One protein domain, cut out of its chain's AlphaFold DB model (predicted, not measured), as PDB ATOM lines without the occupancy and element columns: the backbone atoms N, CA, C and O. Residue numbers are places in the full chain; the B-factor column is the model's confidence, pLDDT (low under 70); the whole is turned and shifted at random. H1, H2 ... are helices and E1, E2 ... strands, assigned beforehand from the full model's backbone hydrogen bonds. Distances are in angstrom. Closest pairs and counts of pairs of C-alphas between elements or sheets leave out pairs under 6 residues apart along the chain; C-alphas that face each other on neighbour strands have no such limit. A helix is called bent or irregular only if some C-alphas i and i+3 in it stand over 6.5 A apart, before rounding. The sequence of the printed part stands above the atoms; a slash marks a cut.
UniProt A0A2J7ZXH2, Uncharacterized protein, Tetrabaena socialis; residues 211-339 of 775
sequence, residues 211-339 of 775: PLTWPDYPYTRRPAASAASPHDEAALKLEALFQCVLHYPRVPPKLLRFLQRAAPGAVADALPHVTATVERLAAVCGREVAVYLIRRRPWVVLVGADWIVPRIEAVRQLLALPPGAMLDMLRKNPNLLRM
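Overview. This is residues 211 to 339 of the 775 residues of an uncharacterized protein of Tetrabaena socialis (UniProt A0A2J7ZXH2). This is an elongated body of helices in which H1, H3 and H6 follow one another in a staggered series along the length, while H4 folds back from H3 and lies side by side with H7. The small hairpin of E1 and E2 is near one end, where E2 packs on H1; H6, H7 and H8 make the other end. The printed part has 129 residues, in the order E1, E2, then H1 to H8; the sheet, E1 - E2, is antiparallel, and the class is mostly helix. The whole is compact, with a radius of gyration of the C-alphas of 14.9 A and spans of 48 by 27 by 23 A.

Arrangement. E1, residues 212 to 214, and E2, residues 217 to 221, form an antiparallel hairpin at 174 degrees; N 212 and O 221, 3.0 A apart, and N 221 and O 212, 2.9 A apart, are within hydrogen-bond range. The closest C-alphas of E2 and H1, residues 233 to 245, are those of Arg 221 and Ala 240, 4.2 A apart. H1 touches H3, residues 271 to 285, at a shallow tilt of 17 degrees, the same way; the closest C-alphas are those of Val 245 and Glu 279, 6.5 A. H3 and H4, residues 287 to 296, are the hub, touching four helices each. H3 touches H4 with residues 278 to 282 alone, at a steep tilt of 58 degrees, opposite ways; the closest C-alphas are those of Ala 282 and Ala 290, 5.4 A. H5, residues 298 to 302, touches H3, the closest C-alphas being those of Val 301 and Val 274, 5.3 A, and H2, residues 253 to 262, those of Pro 298 and Leu 255, 5.1 A. H6, residues 305 to 318, touches H3 with residues 305 to 309 alone, at a shallow tilt of 32 degrees, only just short of steep; the closest C-alphas are those of Ala 305 and Thr 277, 4.4 A. H7, residues 325 to 332, touches H4 at a shallow tilt of 25 degrees, the same way; the closest C-alphas are those of Arg 331 and Leu 293, 6.7 A. H8, residues 334 to 338, touches H6, the closest C-alphas being those of Leu 337 and Arg 311, 6.0 A. H1 and H6 are apart. Every O i to N i+4 pair is within hydrogen-bond range in H1, H3, H4 and H7, against 5 of 6 in H2, 8 of 10 in H6, and 0 of 1 in H5 and in H8, each with 2 of 2 O i to N i+3 pairs.

Along the chain. E1 begins with C-alpha 212 at (-20.232, 30.687, 16.087), and H8 ends with C-alpha 338 at (-15.349, 61.037, 0.685). From first to last C-alpha, H6 measures 20.9 A, H3 20.5 A and H1 18.0 A. H6 is irregular, but only just: C-alphas 306 and 309 are 6.8 A apart.

Size, cuts and confidence. The two C-alphas farthest apart, those of His 231 and Ala 320, are 48.5 A apart. The printed part has no cut. The link from E2 to H1, 11 residues, is long. The mean pLDDT of the printed part is 93.9, and no printed residue is under 70.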
ATOM      1  N   PRO A 211     -24.158  29.297  18.490       83.88
ATOM      2  CA  PRO A 211     -23.604  30.499  17.878       83.88
ATOM      3  C   PRO A 211     -22.107  30.307  17.615       83.88
ATOM      4  O   PRO A 211     -21.394  29.729  18.432       83.88
ATOM      5  N   LEU A 212     -21.639  30.788  16.464       86.25
ATOM      6  CA  LEU A 212     -20.232  30.687  16.087       86.25
ATOM      7  C   LEU A 212     -19.470  31.866  16.703       86.25
ATOM      8  O   LEU A 212     -19.864  33.023  16.522       86.25
ATOM      9  N   THR A 213     -18.406  31.565  17.440       84.81
ATOM     10  CA  THR A 213     -17.571  32.539  18.153       84.81
ATOM     11  C   THR A 213     -16.123  32.422  17.698       84.81
ATOM     12  O   THR A 213     -15.645  31.312  17.476       84.81
ATOM     13  N   TRP A 214     -15.422  33.549  17.616       91.38
ATOM     14  CA  TRP A 214     -14.005  33.601  17.268       91.38
ATOM     15  C   TRP A 214     -13.226  34.270  18.408       91.38
ATOM     16  O   TRP A 214     -13.672  35.317  18.874       91.38
ATOM     17  N   PRO A 215     -12.095  33.711  18.875       87.62
ATOM     18  CA  PRO A 215     -11.314  34.310  19.963       87.62
ATOM     19  C   PRO A 215     -10.734  35.688  19.619       87.62
ATOM     20  O   PRO A 215     -10.573  36.531  20.494       87.62
ATOM     21  N   ASP A 216     -10.430  35.910  18.341       89.19
ATOM     22  CA  ASP A 216      -9.773  37.103  17.806       89.19
ATOM     23  C   ASP A 216     -10.759  38.172  17.302       89.19
ATOM     24  O   ASP A 216     -10.339  39.249  16.880       89.19
ATOM     25  N   TYR A 217     -12.070  37.897  17.320       91.38
ATOM     26  CA  TYR A 217     -13.080  38.797  16.768       91.38
ATOM     27  C   TYR A 217     -14.233  39.040  17.756       91.38
ATOM     28  O   TYR A 217     -14.853  38.084  18.219       91.38
ATOM     29  N   PRO A 218     -14.597  40.305  18.049       90.88
ATOM     30  CA  PRO A 218     -15.487  40.635  19.167       90.88
ATOM     31  C   PRO A 218     -16.962  40.257  18.953       90.88
ATOM     32  O   PRO A 218     -17.766  40.379  19.876       90.88
ATOM     33  N   TYR A 219     -17.352  39.816  17.752       93.94
ATOM     34  CA  TYR A 219     -18.751  39.568  17.404       93.94
ATOM     35  C   TYR A 219     -19.066  38.089  17.210       93.94
ATOM     36  O   TYR A 219     -18.426  37.382  16.434       93.94
ATOM     37  N   THR A 220     -20.135  37.644  17.868       91.12
ATOM     38  CA  THR A 220     -20.655  36.279  17.768       91.12
ATOM     39  C   THR A 220     -21.709  36.181  16.672       91.12
ATOM     40  O   THR A 220     -22.687  36.935  16.673       91.12
ATOM     41  N   ARG A 221     -21.575  35.214  15.768       89.88
ATOM     42  CA  ARG A 221     -22.564  34.987  14.714       89.88
ATOM     43  C   ARG A 221     -23.719  34.146  15.244       89.88
ATOM     44  O   ARG A 221     -23.525  33.024  15.712       89.88
ATOM     45  N   ARG A 222     -24.946  34.649  15.100       87.38
ATOM     46  CA  ARG A 222     -26.153  33.861  15.356       87.38
ATOM     47  C   ARG A 222     -26.407  32.896  14.195       87.38
ATOM     48  O   ARG A 222     -26.197  33.269  13.034       87.38
ATOM     49  N   PRO A 223     -26.897  31.677  14.471       80.81
ATOM     50  CA  PRO A 223     -27.228  30.716  13.430       80.81
ATOM     51  C   PRO A 223     -28.316  31.290  12.525       80.81
ATOM     52  O   PRO A 223     -29.462  31.480  12.925       80.81
ATOM     53  N   ALA A 224     -27.942  31.585  11.289       81.00
ATOM     54  CA  ALA A 224     -28.846  32.028  10.246       81.00
ATOM     55  C   ALA A 224     -28.388  31.421   8.923       81.00
ATOM     56  O   ALA A 224     -27.194  31.165   8.726       81.00
ATOM     57  N   ALA A 225     -29.329  31.205   8.004       82.94
ATOM     58  CA  ALA A 225     -28.988  30.845   6.634       82.94
ATOM     59  C   ALA A 225     -28.103  31.954   6.040       82.94
ATOM     60  O   ALA A 225     -28.577  33.079   5.849       82.94
ATOM     61  N   SER A 226     -26.828  31.634   5.808       83.69
ATOM     62  CA  SER A 226     -25.842  32.549   5.232       83.69
ATOM     63  C   SER A 226     -25.869  32.477   3.716       83.69
ATOM     64  O   SER A 226     -26.174  31.436   3.140       83.69
ATOM     65  N   ALA A 227     -25.498  33.580   3.072       81.81
ATOM     66  CA  ALA A 227     -25.069  33.551   1.675       81.81
ATOM     67  C   ALA A 227     -23.548  33.344   1.539       81.81
ATOM     68  O   ALA A 227     -23.065  33.162   0.423       81.81
ATOM     69  N   ALA A 228     -22.797  33.423   2.641       87.31
ATOM     70  CA  ALA A 228     -21.369  33.155   2.657       87.31
ATOM     71  C   ALA A 228     -21.109  31.646   2.618       87.31
ATOM     72  O   ALA A 228     -21.871  30.856   3.181       87.31
ATOM     73  N   SER A 229     -20.014  31.263   1.962       88.50
ATOM     74  CA  SER A 229     -19.487  29.904   2.077       88.50
ATOM     75  C   SER A 229     -19.126  29.633   3.542       88.50
ATOM     76  O   SER A 229     -18.553  30.521   4.177       88.50
ATOM     77  N   PRO A 230     -19.394  28.434   4.088       87.75
ATOM     78  CA  PRO A 230     -18.954  28.081   5.440       87.75
ATOM     79  C   PRO A 230     -17.425  28.125   5.601       87.75
ATOM     80  O   PRO A 230     -16.943  28.202   6.723       87.75
ATOM     81  N   HIS A 231     -16.674  28.105   4.495       90.69
ATOM     82  CA  HIS A 231     -15.212  28.195   4.482       90.69
ATOM     83  C   HIS A 231     -14.677  29.633   4.365       90.69
ATOM     84  O   HIS A 231     -13.475  29.841   4.477       90.69
ATOM     85  N   ASP A 232     -15.538  30.625   4.120       92.50
ATOM     86  CA  ASP A 232     -15.134  32.033   4.024       92.50
ATOM     87  C   ASP A 232     -15.281  32.700   5.399       92.50
ATOM     88  O   ASP A 232     -16.297  33.326   5.717       92.50
ATOM     89  N   GLU A 233     -14.268  32.514   6.249       93.25
ATOM     90  CA  GLU A 233     -14.261  33.018   7.625       93.25
ATOM     91  C   GLU A 233     -14.455  34.539   7.686       93.25
ATOM     92  O   GLU A 233     -15.237  35.033   8.500       93.25
ATOM     93  N   ALA A 234     -13.821  35.288   6.779       93.50
ATOM     94  CA  ALA A 234     -13.955  36.740   6.714       93.50
ATOM     95  C   ALA A 234     -15.402  37.159   6.405       93.50
ATOM     96  O   ALA A 234     -15.933  38.087   7.024       93.50
ATOM     97  N   ALA A 235     -16.082  36.455   5.495       94.00
ATOM     98  CA  ALA A 235     -17.493  36.699   5.217       94.00
ATOM     99  C   ALA A 235     -18.409  36.338   6.400       94.00
ATOM    100  O   ALA A 235     -19.389  37.049   6.640       94.00
ATOM    101  N   LEU A 236     -18.097  35.277   7.155       94.50
ATOM    102  CA  LEU A 236     -18.840  34.897   8.362       94.50
ATOM    103  C   LEU A 236     -18.643  35.903   9.507       94.50
ATOM    104  O   LEU A 236     -19.631  36.283  10.140       94.50
ATOM    105  N   LYS A 237     -17.414  36.384   9.734       95.56
ATOM    106  CA  LYS A 237     -17.116  37.460  10.696       95.56
ATOM    107  C   LYS A 237     -17.836  38.755  10.308       95.56
ATOM    108  O   LYS A 237     -18.489  39.386  11.139       95.56
ATOM    109  N   LEU A 238     -17.842  39.105   9.020       95.31
ATOM    110  CA  LEU A 238     -18.599  40.256   8.522       95.31
ATOM    111  C   LEU A 238     -20.118  40.081   8.696       95.31
ATOM    112  O   LEU A 238     -20.829  41.045   8.974       95.31
ATOM    113  N   GLU A 239     -20.649  38.867   8.557       95.38
ATOM    114  CA  GLU A 239     -22.055  38.594   8.866       95.38
ATOM    115  C   GLU A 239     -22.353  38.758  10.365       95.38
ATOM    116  O   GLU A 239     -23.370  39.363  10.708       95.38
ATOM    117  N   ALA A 240     -21.454  38.308  11.246       95.44
ATOM    118  CA  ALA A 240     -21.556  38.518  12.691       95.44
ATOM    119  C   ALA A 240     -21.613  40.012  13.045       95.44
ATOM    120  O   ALA A 240     -22.517  40.443  13.759       95.44
ATOM    121  N   LEU A 241     -20.724  40.823  12.459       96.50
ATOM    122  CA  LEU A 241     -20.726  42.282  12.604       96.50
ATOM    123  C   LEU A 241     -22.087  42.888  12.246       96.50
ATOM    124  O   LEU A 241     -22.636  43.704  12.985       96.50
ATOM    125  N   PHE A 242     -22.661  42.481  11.111       96.12
ATOM    126  CA  PHE A 242     -23.957  42.990  10.661       96.12
ATOM    127  C   PHE A 242     -25.095  42.577  11.597       96.12
ATOM    128  O   PHE A 242     -25.982  43.387  11.876       96.12
ATOM    129  N   GLN A 243     -25.067  41.350  12.110       94.69
ATOM    130  CA  GLN A 243     -26.063  40.870  13.062       94.69
ATOM    131  C   GLN A 243     -25.974  41.620  14.396       94.69
ATOM    132  O   GLN A 243     -27.002  42.051  14.916       94.69
ATOM    133  N   CYS A 244     -24.764  41.814  14.924       94.88
ATOM    134  CA  CYS A 244     -24.536  42.415  16.235       94.88
ATOM    135  C   CYS A 244     -24.655  43.944  16.224       94.88
ATOM    136  O   CYS A 244     -25.407  44.508  17.013       94.88
ATOM    137  N   VAL A 245     -23.953  44.630  15.319       95.06
ATOM    138  CA  VAL A 245     -23.886  46.103  15.309       95.06
ATOM    139  C   VAL A 245     -25.092  46.708  14.605       95.06
ATOM    140  O   VAL A 245     -25.670  47.697  15.059       95.06
ATOM    141  N   LEU A 246     -25.489  46.112  13.482       95.56
ATOM    142  CA  LEU A 246     -26.506  46.675  12.600       95.56
ATOM    143  C   LEU A 246     -27.883  46.020  12.744       95.56
ATOM    144  O   LEU A 246     -28.826  46.467  12.092       95.56
ATOM    145  N   HIS A 247     -28.011  44.987  13.586       94.94
ATOM    146  CA  HIS A 247     -29.233  44.187  13.740       94.94
ATOM    147  C   HIS A 247     -29.763  43.663  12.397       94.94
ATOM    148  O   HIS A 247     -30.968  43.512  12.185       94.94
ATOM    149  N   TYR A 248     -28.853  43.411  11.459       94.56
ATOM    150  CA  TYR A 248     -29.188  43.014  10.107       94.56
ATOM    151  C   TYR A 248     -28.771  41.556   9.900       94.56
ATOM    152  O   TYR A 248     -27.600  41.224  10.069       94.56
ATOM    153  N   PRO A 249     -29.704  40.658   9.538       92.88
ATOM    154  CA  PRO A 249     -29.496  39.219   9.690       92.88
ATOM    155  C   PRO A 249     -28.403  38.648   8.781       92.88
ATOM    156  O   PRO A 249     -27.878  37.579   9.076       92.88
ATOM    157  N   ARG A 250     -28.097  39.322   7.664       93.94
ATOM    158  CA  ARG A 250     -27.185  38.829   6.625       93.94
ATOM    159  C   ARG A 250     -26.327  39.939   6.050       93.94
ATOM    160  O   ARG A 250     -26.843  41.002   5.716       93.94
ATOM    161  N   VAL A 251     -25.057  39.668   5.788       94.19
ATOM    162  CA  VAL A 251     -24.208  40.600   5.040       94.19
ATOM    163  C   VAL A 251     -24.753  40.822   3.609       94.19
ATOM    164  O   VAL A 251     -25.125  39.865   2.924       94.19
ATOM    165  N   PRO A 252     -24.831  42.068   3.100       95.12
ATOM    166  CA  PRO A 252     -25.258  42.320   1.728       95.12
ATOM    167  C   PRO A 252     -24.317  41.652   0.702       95.12
ATOM    168  O   PRO A 252     -23.135  41.993   0.664       95.12
ATOM    169  N   PRO A 253     -24.804  40.818  -0.241       93.56
ATOM    170  CA  PRO A 253     -23.938  40.137  -1.222       93.56
ATOM    171  C   PRO A 253     -23.151  41.087  -2.135       93.56
ATOM    172  O   PRO A 253     -22.143  40.732  -2.745       93.56
ATOM    173  N   LYS A 254     -23.634  42.326  -2.288       95.19
ATOM    174  CA  LYS A 254     -22.938  43.379  -3.036       95.19
ATOM    175  C   LYS A 254     -21.701  43.894  -2.291       95.19
ATOM    176  O   LYS A 254     -20.775  44.348  -2.953       95.19
ATOM    177  N   LEU A 255     -21.710  43.843  -0.958       95.56
ATOM    178  CA  LEU A 255     -20.588  44.243  -0.115       95.56
ATOM    179  C   LEU A 255     -19.461  43.217  -0.183       95.56
ATOM    180  O   LEU A 255     -18.344  43.605  -0.494       95.56
ATOM    181  N   LEU A 256     -19.764  41.927  -0.018       93.38
ATOM    182  CA  LEU A 256     -18.764  40.855  -0.141       93.38
ATOM    183  C   LEU A 256     -18.046  40.906  -1.494       93.38
ATOM    184  O   LEU A 256     -16.834  41.081  -1.551       93.38
ATOM    185  N   ARG A 257     -18.810  40.920  -2.595       94.88
ATOM    186  CA  ARG A 257     -18.259  41.071  -3.955       94.88
ATOM    187  C   ARG A 257     -17.509  42.381  -4.176       94.88
ATOM    188  O   ARG A 257     -16.823  42.532  -5.183       94.88
ATOM    189  N   PHE A 258     -17.767  43.402  -3.365       95.75
ATOM    190  CA  PHE A 258     -17.031  44.657  -3.436       95.75
ATOM    191  C   PHE A 258     -15.697  44.533  -2.700       95.75
ATOM    192  O   PHE A 258     -14.685  44.857  -3.303       95.75
ATOM    193  N   LEU A 259     -15.688  44.008  -1.474       94.94
ATOM    194  CA  LEU A 259     -14.475  43.809  -0.679       94.94
ATOM    195  C   LEU A 259     -13.506  42.834  -1.349       94.94
ATOM    196  O   LEU A 259     -12.346  43.172  -1.512       94.94
ATOM    197  N   GLN A 260     -14.004  41.715  -1.881       93.88
ATOM    198  CA  GLN A 260     -13.194  40.759  -2.648       93.88
ATOM    199  C   GLN A 260     -12.506  41.387  -3.872       93.88
ATOM    200  O   GLN A 260     -11.450  40.932  -4.288       93.88
ATOM    201  N   ARG A 261     -13.104  42.431  -4.467       95.12
ATOM    202  CA  ARG A 261     -12.511  43.165  -5.599       95.12
ATOM    203  C   ARG A 261     -11.605  44.309  -5.162       95.12
ATOM    204  O   ARG A 261     -10.705  44.664  -5.904       95.12
ATOM    205  N   ALA A 262     -11.903  44.936  -4.029       93.38
ATOM    206  CA  ALA A 262     -11.132  46.060  -3.510       93.38
ATOM    207  C   ALA A 262      -9.856  45.597  -2.789       93.38
ATOM    208  O   ALA A 262      -8.875  46.329  -2.790       93.38
ATOM    209  N   ALA A 263      -9.884  44.401  -2.202       90.62
ATOM    210  CA  ALA A 263      -8.792  43.774  -1.471       90.62
ATOM    211  C   ALA A 263      -8.731  42.275  -1.839       90.62
ATOM    212  O   ALA A 263      -9.197  41.428  -1.069       90.62
ATOM    213  N   PRO A 264      -8.254  41.924  -3.050       84.88
ATOM    214  CA  PRO A 264      -8.132  40.527  -3.461       84.88
ATOM    215  C   PRO A 264      -7.161  39.791  -2.526       84.88
ATOM    216  O   PRO A 264      -6.039  40.236  -2.328       84.88
ATOM    217  N   GLY A 265      -7.614  38.695  -1.907       81.94
ATOM    218  CA  GLY A 265      -6.826  37.906  -0.943       81.94
ATOM    219  C   GLY A 265      -6.745  38.478   0.480       81.94
ATOM    220  O   GLY A 265      -6.455  37.730   1.403       81.94
ATOM    221  N   ALA A 266      -7.097  39.753   0.678       85.56
ATOM    222  CA  ALA A 266      -6.882  40.498   1.924       85.56
ATOM    223  C   ALA A 266      -8.193  40.970   2.592       85.56
ATOM    224  O   ALA A 266      -8.240  41.982   3.291       85.56
ATOM    225  N   VAL A 267      -9.315  40.271   2.364       91.00
ATOM    226  CA  VAL A 267     -10.599  40.640   3.002       91.00
ATOM    227  C   VAL A 267     -10.511  40.503   4.526       91.00
ATOM    228  O   VAL A 267     -11.112  41.308   5.237       91.00
ATOM    229  N   ALA A 268      -9.749  39.518   5.013       91.75
ATOM    230  CA  ALA A 268      -9.456  39.351   6.433       91.75
ATOM    231  C   ALA A 268      -8.675  40.555   6.989       91.75
ATOM    232  O   ALA A 268      -9.082  41.121   7.999       91.75
ATOM    233  N   ASP A 269      -7.650  41.025   6.275       92.75
ATOM    234  CA  ASP A 269      -6.820  42.165   6.692       92.75
ATOM    235  C   ASP A 269      -7.605  43.485   6.713       92.75
ATOM    236  O   ASP A 269      -7.374  44.359   7.545       92.75
ATOM    237  N   ALA A 270      -8.593  43.629   5.826       93.94
ATOM    238  CA  ALA A 270      -9.482  44.789   5.801       93.94
ATOM    239  C   ALA A 270     -10.563  44.759   6.902       93.94
ATOM    240  O   ALA A 270     -11.235  45.771   7.135       93.94
ATOM    241  N   LEU A 271     -10.780  43.618   7.566       94.94
ATOM    242  CA  LEU A 271     -11.893  43.418   8.491       94.94
ATOM    243  C   LEU A 271     -11.851  44.336   9.729       94.94
ATOM    244  O   LEU A 271     -12.916  44.868  10.064       94.94
ATOM    245  N   PRO A 272     -10.702  44.595  10.390       95.56
ATOM    246  CA  PRO A 272     -10.639  45.536  11.512       95.56
ATOM    247  C   PRO A 272     -11.074  46.949  11.108       95.56
ATOM    248  O   PRO A 272     -11.916  47.562  11.766       95.56
ATOM    249  N   HIS A 273     -10.596  47.430   9.956       95.94
ATOM    250  CA  HIS A 273     -10.969  48.738   9.410       95.94
ATOM    251  C   HIS A 273     -12.461  48.824   9.071       95.94
ATOM    252  O   HIS A 273     -13.141  49.791   9.427       95.94
ATOM    253  N   VAL A 274     -12.997  47.793   8.409       96.88
ATOM    254  CA  VAL A 274     -14.431  47.696   8.091       96.88
ATOM    255  C   VAL A 274     -15.269  47.680   9.370       96.88
ATOM    256  O   VAL A 274     -16.304  48.344   9.424       96.88
ATOM    257  N   THR A 275     -14.814  46.966  10.399       97.25
ATOM    258  CA  THR A 275     -15.475  46.865  11.706       97.25
ATOM    259  C   THR A 275     -15.578  48.233  12.375       97.25
ATOM    260  O   THR A 275     -16.694  48.712  12.594       97.25
ATOM    261  N   ALA A 276     -14.446  48.920  12.554       97.44
ATOM    262  CA  ALA A 276     -14.401  50.261  13.137       97.44
ATOM    263  C   ALA A 276     -15.278  51.259  12.358       97.44
ATOM    264  O   ALA A 276     -16.009  52.073  12.928       97.44
ATOM    265  N   THR A 277     -15.267  51.164  11.027       97.75
ATOM    266  CA  THR A 277     -16.082  52.015  10.154       97.75
ATOM    267  C   THR A 277     -17.581  51.768  10.345       97.75
ATOM    268  O   THR A 277     -18.360  52.717  10.448       97.75
ATOM    269  N   VAL A 278     -18.012  50.504  10.398       97.94
ATOM    270  CA  VAL A 278     -19.424  50.131  10.578       97.94
ATOM    271  C   VAL A 278     -19.940  50.556  11.950       97.94
ATOM    272  O   VAL A 278     -21.031  51.123  12.029       97.94
ATOM    273  N   GLU A 279     -19.158  50.341  13.006       97.50
ATOM    274  CA  GLU A 279     -19.479  50.786  14.365       97.50
ATOM    275  C   GLU A 279     -19.639  52.300  14.428       97.50
ATOM    276  O   GLU A 279     -20.663  52.806  14.893       97.50
ATOM    277  N   ARG A 280     -18.672  53.038  13.873       97.69
ATOM    278  CA  ARG A 280     -18.712  54.499  13.862       97.69
ATOM    279  C   ARG A 280     -19.891  55.034  13.055       97.69
ATOM    280  O   ARG A 280     -20.561  55.965  13.499       97.69
ATOM    281  N   LEU A 281     -20.197  54.441  11.898       97.44
ATOM    282  CA  LEU A 281     -21.392  54.795  11.124       97.44
ATOM    283  C   LEU A 281     -22.674  54.529  11.914       97.44
ATOM    284  O   LEU A 281     -23.570  55.372  11.906       97.44
ATOM    285  N   ALA A 282     -22.772  53.378  12.582       97.38
ATOM    286  CA  ALA A 282     -23.942  53.012  13.371       97.38
ATOM    287  C   ALA A 282     -24.139  53.949  14.571       97.38
ATOM    288  O   ALA A 282     -25.273  54.344  14.838       97.38
ATOM    289  N   ALA A 283     -23.052  54.341  15.239       96.62
ATOM    290  CA  ALA A 283     -23.074  55.265  16.369       96.62
ATOM    291  C   ALA A 283     -23.521  56.677  15.959       96.62
ATOM    292  O   ALA A 283     -24.343  57.288  16.632       96.62
ATOM    293  N   VAL A 284     -23.013  57.189  14.833       95.75
ATOM    294  CA  VAL A 284     -23.253  58.580  14.411       95.75
ATOM    295  C   VAL A 284     -24.561  58.731  13.639       95.75
ATOM    296  O   VAL A 284     -25.293  59.698  13.828       95.75
ATOM    297  N   CYS A 285     -24.851  57.799  12.729       95.38
ATOM    298  CA  CYS A 285     -25.993  57.905  11.819       95.38
ATOM    299  C   CYS A 285     -27.207  57.076  12.256       95.38
ATOM    300  O   CYS A 285     -28.276  57.193  11.655       95.38
ATOM    301  N   GLY A 286     -27.044  56.209  13.255       96.38
ATOM    302  CA  GLY A 286     -28.002  55.161  13.574       96.38
ATOM    303  C   GLY A 286     -27.848  53.931  12.673       96.38
ATOM    304  O   GLY A 286     -27.452  54.005  11.503       96.38
ATOM    305  N   ARG A 287     -28.212  52.769  13.225       96.69
ATOM    306  CA  ARG A 287     -28.063  51.448  12.588       96.69
ATOM    307  C   ARG A 287     -28.761  51.365  11.230       96.69
ATOM    308  O   ARG A 287     -28.170  50.910  10.253       96.69
ATOM    309  N   GLU A 288     -29.994  51.861  11.141       95.38
ATOM    310  CA  GLU A 288     -30.792  51.807   9.910       95.38
ATOM    311  C   GLU A 288     -30.146  52.582   8.758       95.38
ATOM    312  O   GLU A 288     -30.085  52.103   7.621       95.38
ATOM    313  N   VAL A 289     -29.640  53.786   9.045       95.75
ATOM    314  CA  VAL A 289     -28.985  54.628   8.040       95.75
ATOM    315  C   VAL A 289     -27.647  54.017   7.639       95.75
ATOM    316  O   VAL A 289     -27.357  53.963   6.446       95.75
ATOM    317  N   ALA A 290     -26.872  53.483   8.587       97.38
ATOM    318  CA  ALA A 290     -25.627  52.779   8.289       97.38
ATOM    319  C   ALA A 290     -25.861  51.588   7.337       97.38
ATOM    320  O   ALA A 290     -25.249  51.526   6.267       97.38
ATOM    321  N   VAL A 291     -26.829  50.706   7.639       97.12
ATOM    322  CA  VAL A 291     -27.220  49.593   6.748       97.12
ATOM    323  C   VAL A 291     -27.628  50.107   5.370       97.12
ATOM    324  O   VAL A 291     -27.202  49.563   4.346       97.12
ATOM    325  N   TYR A 292     -28.454  51.156   5.325       96.62
ATOM    326  CA  TYR A 292     -28.913  51.751   4.073       96.62
ATOM    327  C   TYR A 292     -27.743  52.235   3.206       96.62
ATOM    328  O   TYR A 292     -27.682  51.913   2.010       96.62
ATOM    329  N   LEU A 293     -26.803  52.977   3.799       97.38
ATOM    330  CA  LEU A 293     -25.633  53.517   3.110       97.38
ATOM    331  C   LEU A 293     -24.762  52.389   2.557       97.38
ATOM    332  O   LEU A 293     -24.451  52.406   1.365       97.38
ATOM    333  N   ILE A 294     -24.463  51.370   3.366       97.38
ATOM    334  CA  ILE A 294     -23.609  50.247   2.963       97.38
ATOM    335  C   ILE A 294     -24.262  49.419   1.847       97.38
ATOM    336  O   ILE A 294     -23.623  49.097   0.841       97.38
ATOM    337  N   ARG A 295     -25.567  49.127   1.946       96.19
ATOM    338  CA  ARG A 295     -26.303  48.401   0.893       96.19
ATOM    339  C   ARG A 295     -26.301  49.161  -0.429       96.19
ATOM    340  O   ARG A 295     -26.103  48.569  -1.497       96.19
ATOM    341  N   ARG A 296     -26.536  50.475  -0.382       95.88
ATOM    342  CA  ARG A 296     -26.610  51.305  -1.589       95.88
ATOM    343  C   ARG A 296     -25.220  51.520  -2.189       95.88
ATOM    344  O   ARG A 296     -25.050  51.362  -3.407       95.88
ATOM    345  N   ARG A 297     -24.233  51.832  -1.346       97.00
ATOM    346  CA  ARG A 297     -22.843  52.155  -1.689       97.00
ATOM    347  C   ARG A 297     -21.860  51.392  -0.785       97.00
ATOM    348  O   ARG A 297     -21.401  51.939   0.210       97.00
ATOM    349  N   PRO A 298     -21.461  50.172  -1.186       97.19
ATOM    350  CA  PRO A 298     -20.544  49.345  -0.404       97.19
ATOM    351  C   PRO A 298     -19.217  50.010  -0.053       97.19
ATOM    352  O   PRO A 298     -18.694  49.762   1.017       97.19
ATOM    353  N   TRP A 299     -18.706  50.902  -0.907       97.12
ATOM    354  CA  TRP A 299     -17.440  51.599  -0.669       97.12
ATOM    355  C   TRP A 299     -17.410  52.414   0.629       97.12
ATOM    356  O   TRP A 299     -16.323  52.744   1.090       97.12
ATOM    357  N   VAL A 300     -18.571  52.744   1.208       97.50
ATOM    358  CA  VAL A 300     -18.676  53.512   2.456       97.50
ATOM    359  C   VAL A 300     -17.946  52.817   3.609       97.50
ATOM    360  O   VAL A 300     -17.403  53.514   4.455       97.50
ATOM    361  N   VAL A 301     -17.837  51.480   3.601       97.38
ATOM    362  CA  VAL A 301     -17.095  50.739   4.641       97.38
ATOM    363  C   VAL A 301     -15.576  50.923   4.583       97.38
ATOM    364  O   VAL A 301     -14.882  50.465   5.476       97.38
ATOM    365  N   LEU A 302     -15.055  51.545   3.521       96.50
ATOM    366  CA  LEU A 302     -13.627  51.842   3.386       96.50
ATOM    367  C   LEU A 302     -13.277  53.258   3.858       96.50
ATOM    368  O   LEU A 302     -12.104  53.617   3.874       96.50
ATOM    369  N   VAL A 303     -14.266  54.086   4.210       96.94
ATOM    370  CA  VAL A 303     -14.004  55.414   4.776       96.94
ATOM    371  C   VAL A 303     -13.497  55.225   6.199       96.94
ATOM    372  O   VAL A 303     -14.240  54.699   7.012       96.94
ATOM    373  N   GLY A 304     -12.277  55.672   6.508       97.19
ATOM    374  CA  GLY A 304     -11.728  55.516   7.857       97.19
ATOM    375  C   GLY A 304     -12.643  56.082   8.938       97.19
ATOM    376  O   GLY A 304     -13.228  57.157   8.764       97.19
ATOM    377  N   ALA A 305     -12.771  55.334  10.037       97.44
ATOM    378  CA  ALA A 305     -13.694  55.635  11.125       97.44
ATOM    379  C   ALA A 305     -13.504  57.065  11.661       97.44
ATOM    380  O   ALA A 305     -14.477  57.813  11.816       97.44
ATOM    381  N   ASP A 306     -12.250  57.487  11.811       97.25
ATOM    382  CA  ASP A 306     -11.876  58.803  12.340       97.25
ATOM    383  C   ASP A 306     -12.324  59.962  11.446       97.25
ATOM    384  O   ASP A 306     -12.576  61.065  11.924       97.25
ATOM    385  N   TRP A 307     -12.533  59.705  10.153       97.25
ATOM    386  CA  TRP A 307     -12.956  60.716   9.186       97.25
ATOM    387  C   TRP A 307     -14.470  60.899   9.114       97.25
ATOM    388  O   TRP A 307     -14.930  61.921   8.603       97.25
ATOM    389  N   ILE A 308     -15.268  59.948   9.610       96.94
ATOM    390  CA  ILE A 308     -16.731  59.998   9.473       96.94
ATOM    391  C   ILE A 308     -17.304  61.222  10.185       96.94
ATOM    392  O   ILE A 308     -18.014  62.015   9.567       96.94
ATOM    393  N   VAL A 309     -16.996  61.387  11.475       96.69
ATOM    394  CA  VAL A 309     -17.560  62.480  12.285       96.69
ATOM    395  C   VAL A 309     -17.091  63.845  11.784       96.69
ATOM    396  O   VAL A 309     -17.961  64.663  11.484       96.69
ATOM    397  N   PRO A 310     -15.781  64.096  11.580       96.50
ATOM    398  CA  PRO A 310     -15.313  65.374  11.053       96.50
ATOM    399  C   PRO A 310     -15.914  65.727   9.688       96.50
ATOM    400  O   PRO A 310     -16.241  66.888   9.453       96.50
ATOM    401  N   ARG A 311     -16.113  64.752   8.787       96.69
ATOM    402  CA  ARG A 311     -16.714  65.013   7.465       96.69
ATOM    403  C   ARG A 311     -18.205  65.325   7.551       96.69
ATOM    404  O   ARG A 311     -18.667  66.255   6.894       96.69
ATOM    405  N   ILE A 312     -18.957  64.585   8.366       96.56
ATOM    406  CA  ILE A 312     -20.379  64.861   8.629       96.56
ATOM    407  C   ILE A 312     -20.537  66.258   9.232       96.56
ATOM    408  O   ILE A 312     -21.368  67.043   8.772       96.56
ATOM    409  N   GLU A 313     -19.699  66.588  10.210       96.06
ATOM    410  CA  GLU A 313     -19.728  67.864  10.909       96.06
ATOM    411  C   GLU A 313     -19.314  69.030  10.002       96.06
ATOM    412  O   GLU A 313     -19.976  70.066   9.991       96.06
ATOM    413  N   ALA A 314     -18.306  68.842   9.146       95.19
ATOM    414  CA  ALA A 314     -17.915  69.831   8.146       95.19
ATOM    415  C   ALA A 314     -19.067  70.172   7.184       95.19
ATOM    416  O   ALA A 314     -19.306  71.348   6.911       95.19
ATOM    417  N   VAL A 315     -19.813  69.169   6.699       95.62
ATOM    418  CA  VAL A 315     -20.995  69.400   5.849       95.62
ATOM    419  C   VAL A 315     -22.094  70.114   6.633       95.62
ATOM    420  O   VAL A 315     -22.713  71.049   6.118       95.62
ATOM    421  N   ARG A 316     -22.341  69.682   7.875       95.94
ATOM    422  CA  ARG A 316     -23.363  70.266   8.746       95.94
ATOM    423  C   ARG A 316     -23.096  71.749   8.991       95.94
ATOM    424  O   ARG A 316     -24.011  72.549   8.821       95.94
ATOM    425  N   GLN A 317     -21.862  72.101   9.343       94.88
ATOM    426  CA  GLN A 317     -21.435  73.478   9.583       94.88
ATOM    427  C   GLN A 317     -21.514  74.315   8.307       94.88
ATOM    428  O   GLN A 317     -22.140  75.372   8.319       94.88
ATOM    429  N   LEU A 318     -20.965  73.818   7.190       94.06
ATOM    430  CA  LEU A 318     -20.964  74.537   5.912       94.06
ATOM    431  C   LEU A 318     -22.382  74.882   5.436       94.06
ATOM    432  O   LEU A 318     -22.625  75.968   4.926       94.06
ATOM    433  N   LEU A 319     -23.329  73.961   5.618       93.44
ATOM    434  CA  LEU A 319     -24.721  74.134   5.199       93.44
ATOM    435  C   LEU A 319     -25.640  74.597   6.338       93.44
ATOM    436  O   LEU A 319     -26.864  74.577   6.166       93.44
ATOM    437  N   ALA A 320     -25.085  74.970   7.496       93.88
ATOM    438  CA  ALA A 320     -25.805  75.342   8.716       93.88
ATOM    439  C   ALA A 320     -27.001  74.414   9.030       93.88
ATOM    440  O   ALA A 320     -28.109  74.866   9.329       93.88
ATOM    441  N   LEU A 321     -26.826  73.103   8.849       94.12
ATOM    442  CA  LEU A 321     -27.900  72.121   8.985       94.12
ATOM    443  C   LEU A 321     -28.136  71.745  10.454       94.12
ATOM    444  O   LEU A 321     -27.177  71.624  11.224       94.12
ATOM    445  N   PRO A 322     -29.395  71.474  10.846       93.88
ATOM    446  CA  PRO A 322     -29.651  70.820  12.118       93.88
ATOM    447  C   PRO A 322     -29.086  69.386  12.082       93.88
ATOM    448  O   PRO A 322     -29.064  68.773  11.007       93.88
ATOM    449  N   PRO A 323     -28.679  68.811  13.230       88.25
ATOM    450  CA  PRO A 323     -28.071  67.478  13.289       88.25
ATOM    451  C   PRO A 323     -28.879  66.388  12.564       88.25
ATOM    452  O   PRO A 323     -28.321  65.612  11.791       88.25
ATOM    453  N   GLY A 324     -30.209  66.384  12.715       91.38
ATOM    454  CA  GLY A 324     -31.082  65.387  12.084       91.38
ATOM    455  C   GLY A 324     -31.148  65.458  10.550       91.38
ATOM    456  O   GLY A 324     -31.301  64.430   9.894       91.38
ATOM    457  N   ALA A 325     -30.975  66.641   9.945       94.81
ATOM    458  CA  ALA A 325     -31.076  66.800   8.488       94.81
ATOM    459  C   ALA A 325     -29.889  66.179   7.732       94.81
ATOM    460  O   ALA A 325     -29.985  65.893   6.535       94.81
ATOM    461  N   MET A 326     -28.770  65.945   8.420       95.31
ATOM    462  CA  MET A 326     -27.570  65.387   7.804       95.31
ATOM    463  C   MET A 326     -27.774  63.938   7.336       95.31
ATOM    464  O   MET A 326     -27.222  63.527   6.312       95.31
ATOM    465  N   LEU A 327     -28.642  63.176   8.007       94.81
ATOM    466  CA  LEU A 327     -28.962  61.800   7.616       94.81
ATOM    467  C   LEU A 327     -29.641  61.748   6.241       94.81
ATOM    468  O   LEU A 327     -29.280  60.931   5.390       94.81
ATOM    469  N   ASP A 328     -30.568  62.668   5.976       95.56
ATOM    470  CA  ASP A 328     -31.232  62.773   4.673       95.56
ATOM    471  C   ASP A 328     -30.279  63.246   3.573       95.56
ATOM    472  O   ASP A 328     -30.386  62.803   2.422       95.56
ATOM    473  N   MET A 329     -29.307  64.096   3.916       96.19
ATOM    474  CA  MET A 329     -28.233  64.493   3.004       96.19
ATOM    475  C   MET A 329     -27.374  63.293   2.600       96.19
ATOM    476  O   MET A 329     -27.188  63.060   1.403       96.19
ATOM    477  N   LEU A 330     -26.920  62.483   3.564       96.50
ATOM    478  CA  LEU A 330     -26.124  61.278   3.300       96.50
ATOM    479  C   LEU A 330     -26.901  60.233   2.496       96.50
ATOM    480  O   LEU A 330     -26.349  59.621   1.578       96.50
ATOM    481  N   ARG A 331     -28.200  60.056   2.772       96.12
ATOM    482  CA  ARG A 331     -29.067  59.153   1.993       96.12
ATOM    483  C   ARG A 331     -29.125  59.548   0.514       96.12
ATOM    484  O   ARG A 331     -29.126  58.673  -0.358       96.12
ATOM    485  N   LYS A 332     -29.165  60.854   0.221       96.38
ATOM    486  CA  LYS A 332     -29.195  61.399  -1.148       96.38
ATOM    487  C   LYS A 332     -27.815  61.394  -1.810       96.38
ATOM    488  O   LYS A 332     -27.717  61.036  -2.986       96.38
ATOM    489  N   ASN A 333     -26.767  61.776  -1.080       97.38
ATOM    490  CA  ASN A 333     -25.395  61.838  -1.573       97.38
ATOM    491  C   ASN A 333     -24.391  61.265  -0.552       97.38
ATOM    492  O   ASN A 333     -23.775  62.015   0.201       97.38
ATOM    493  N   PRO A 334     -24.146  59.945  -0.565       96.94
ATOM    494  CA  PRO A 334     -23.155  59.336   0.320       96.94
ATOM    495  C   PRO A 334     -21.724  59.800   0.029       96.94
ATOM    496  O   PRO A 334     -20.893  59.742   0.926       96.94
ATOM    497  N   ASN A 335     -21.425  60.296  -1.185       96.69
ATOM    498  CA  ASN A 335     -20.077  60.753  -1.557       96.69
ATOM    499  C   ASN A 335     -19.579  61.924  -0.703       96.69
ATOM    500  O   ASN A 335     -18.378  62.163  -0.676       96.69
ATOM    501  N   LEU A 336     -20.462  62.602   0.035       96.88
ATOM    502  CA  LEU A 336     -20.069  63.609   1.021       96.88
ATOM    503  C   LEU A 336     -19.093  63.039   2.064       96.88
ATOM    504  O   LEU A 336     -18.196  63.746   2.500       96.88
ATOM    505  N   LEU A 337     -19.183  61.741   2.383       97.00
ATOM    506  CA  LEU A 337     -18.235  61.061   3.275       97.00
ATOM    507  C   LEU A 337     -16.843  60.859   2.668       97.00
ATOM    508  O   LEU A 337     -15.943  60.442   3.385       97.00
ATOM    509  N   ARG A 338     -16.654  61.096   1.367       96.00
ATOM    510  CA  ARG A 338     -15.349  61.037   0.685       96.00
ATOM    511  C   ARG A 338     -14.739  62.405   0.440       96.00
ATOM    512  O   ARG A 338     -13.555  62.479   0.146       96.00
ATOM    513  N   MET A 339     -15.542  63.459   0.508       96.38
ATOM    514  CA  MET A 339     -15.075  64.800   0.204       96.38
ATOM    515  C   MET A 339     -14.330  65.365   1.406       96.38
ATOM    516  O   MET A 339     -14.819  65.333   2.535       96.38
TER     517      MET A 339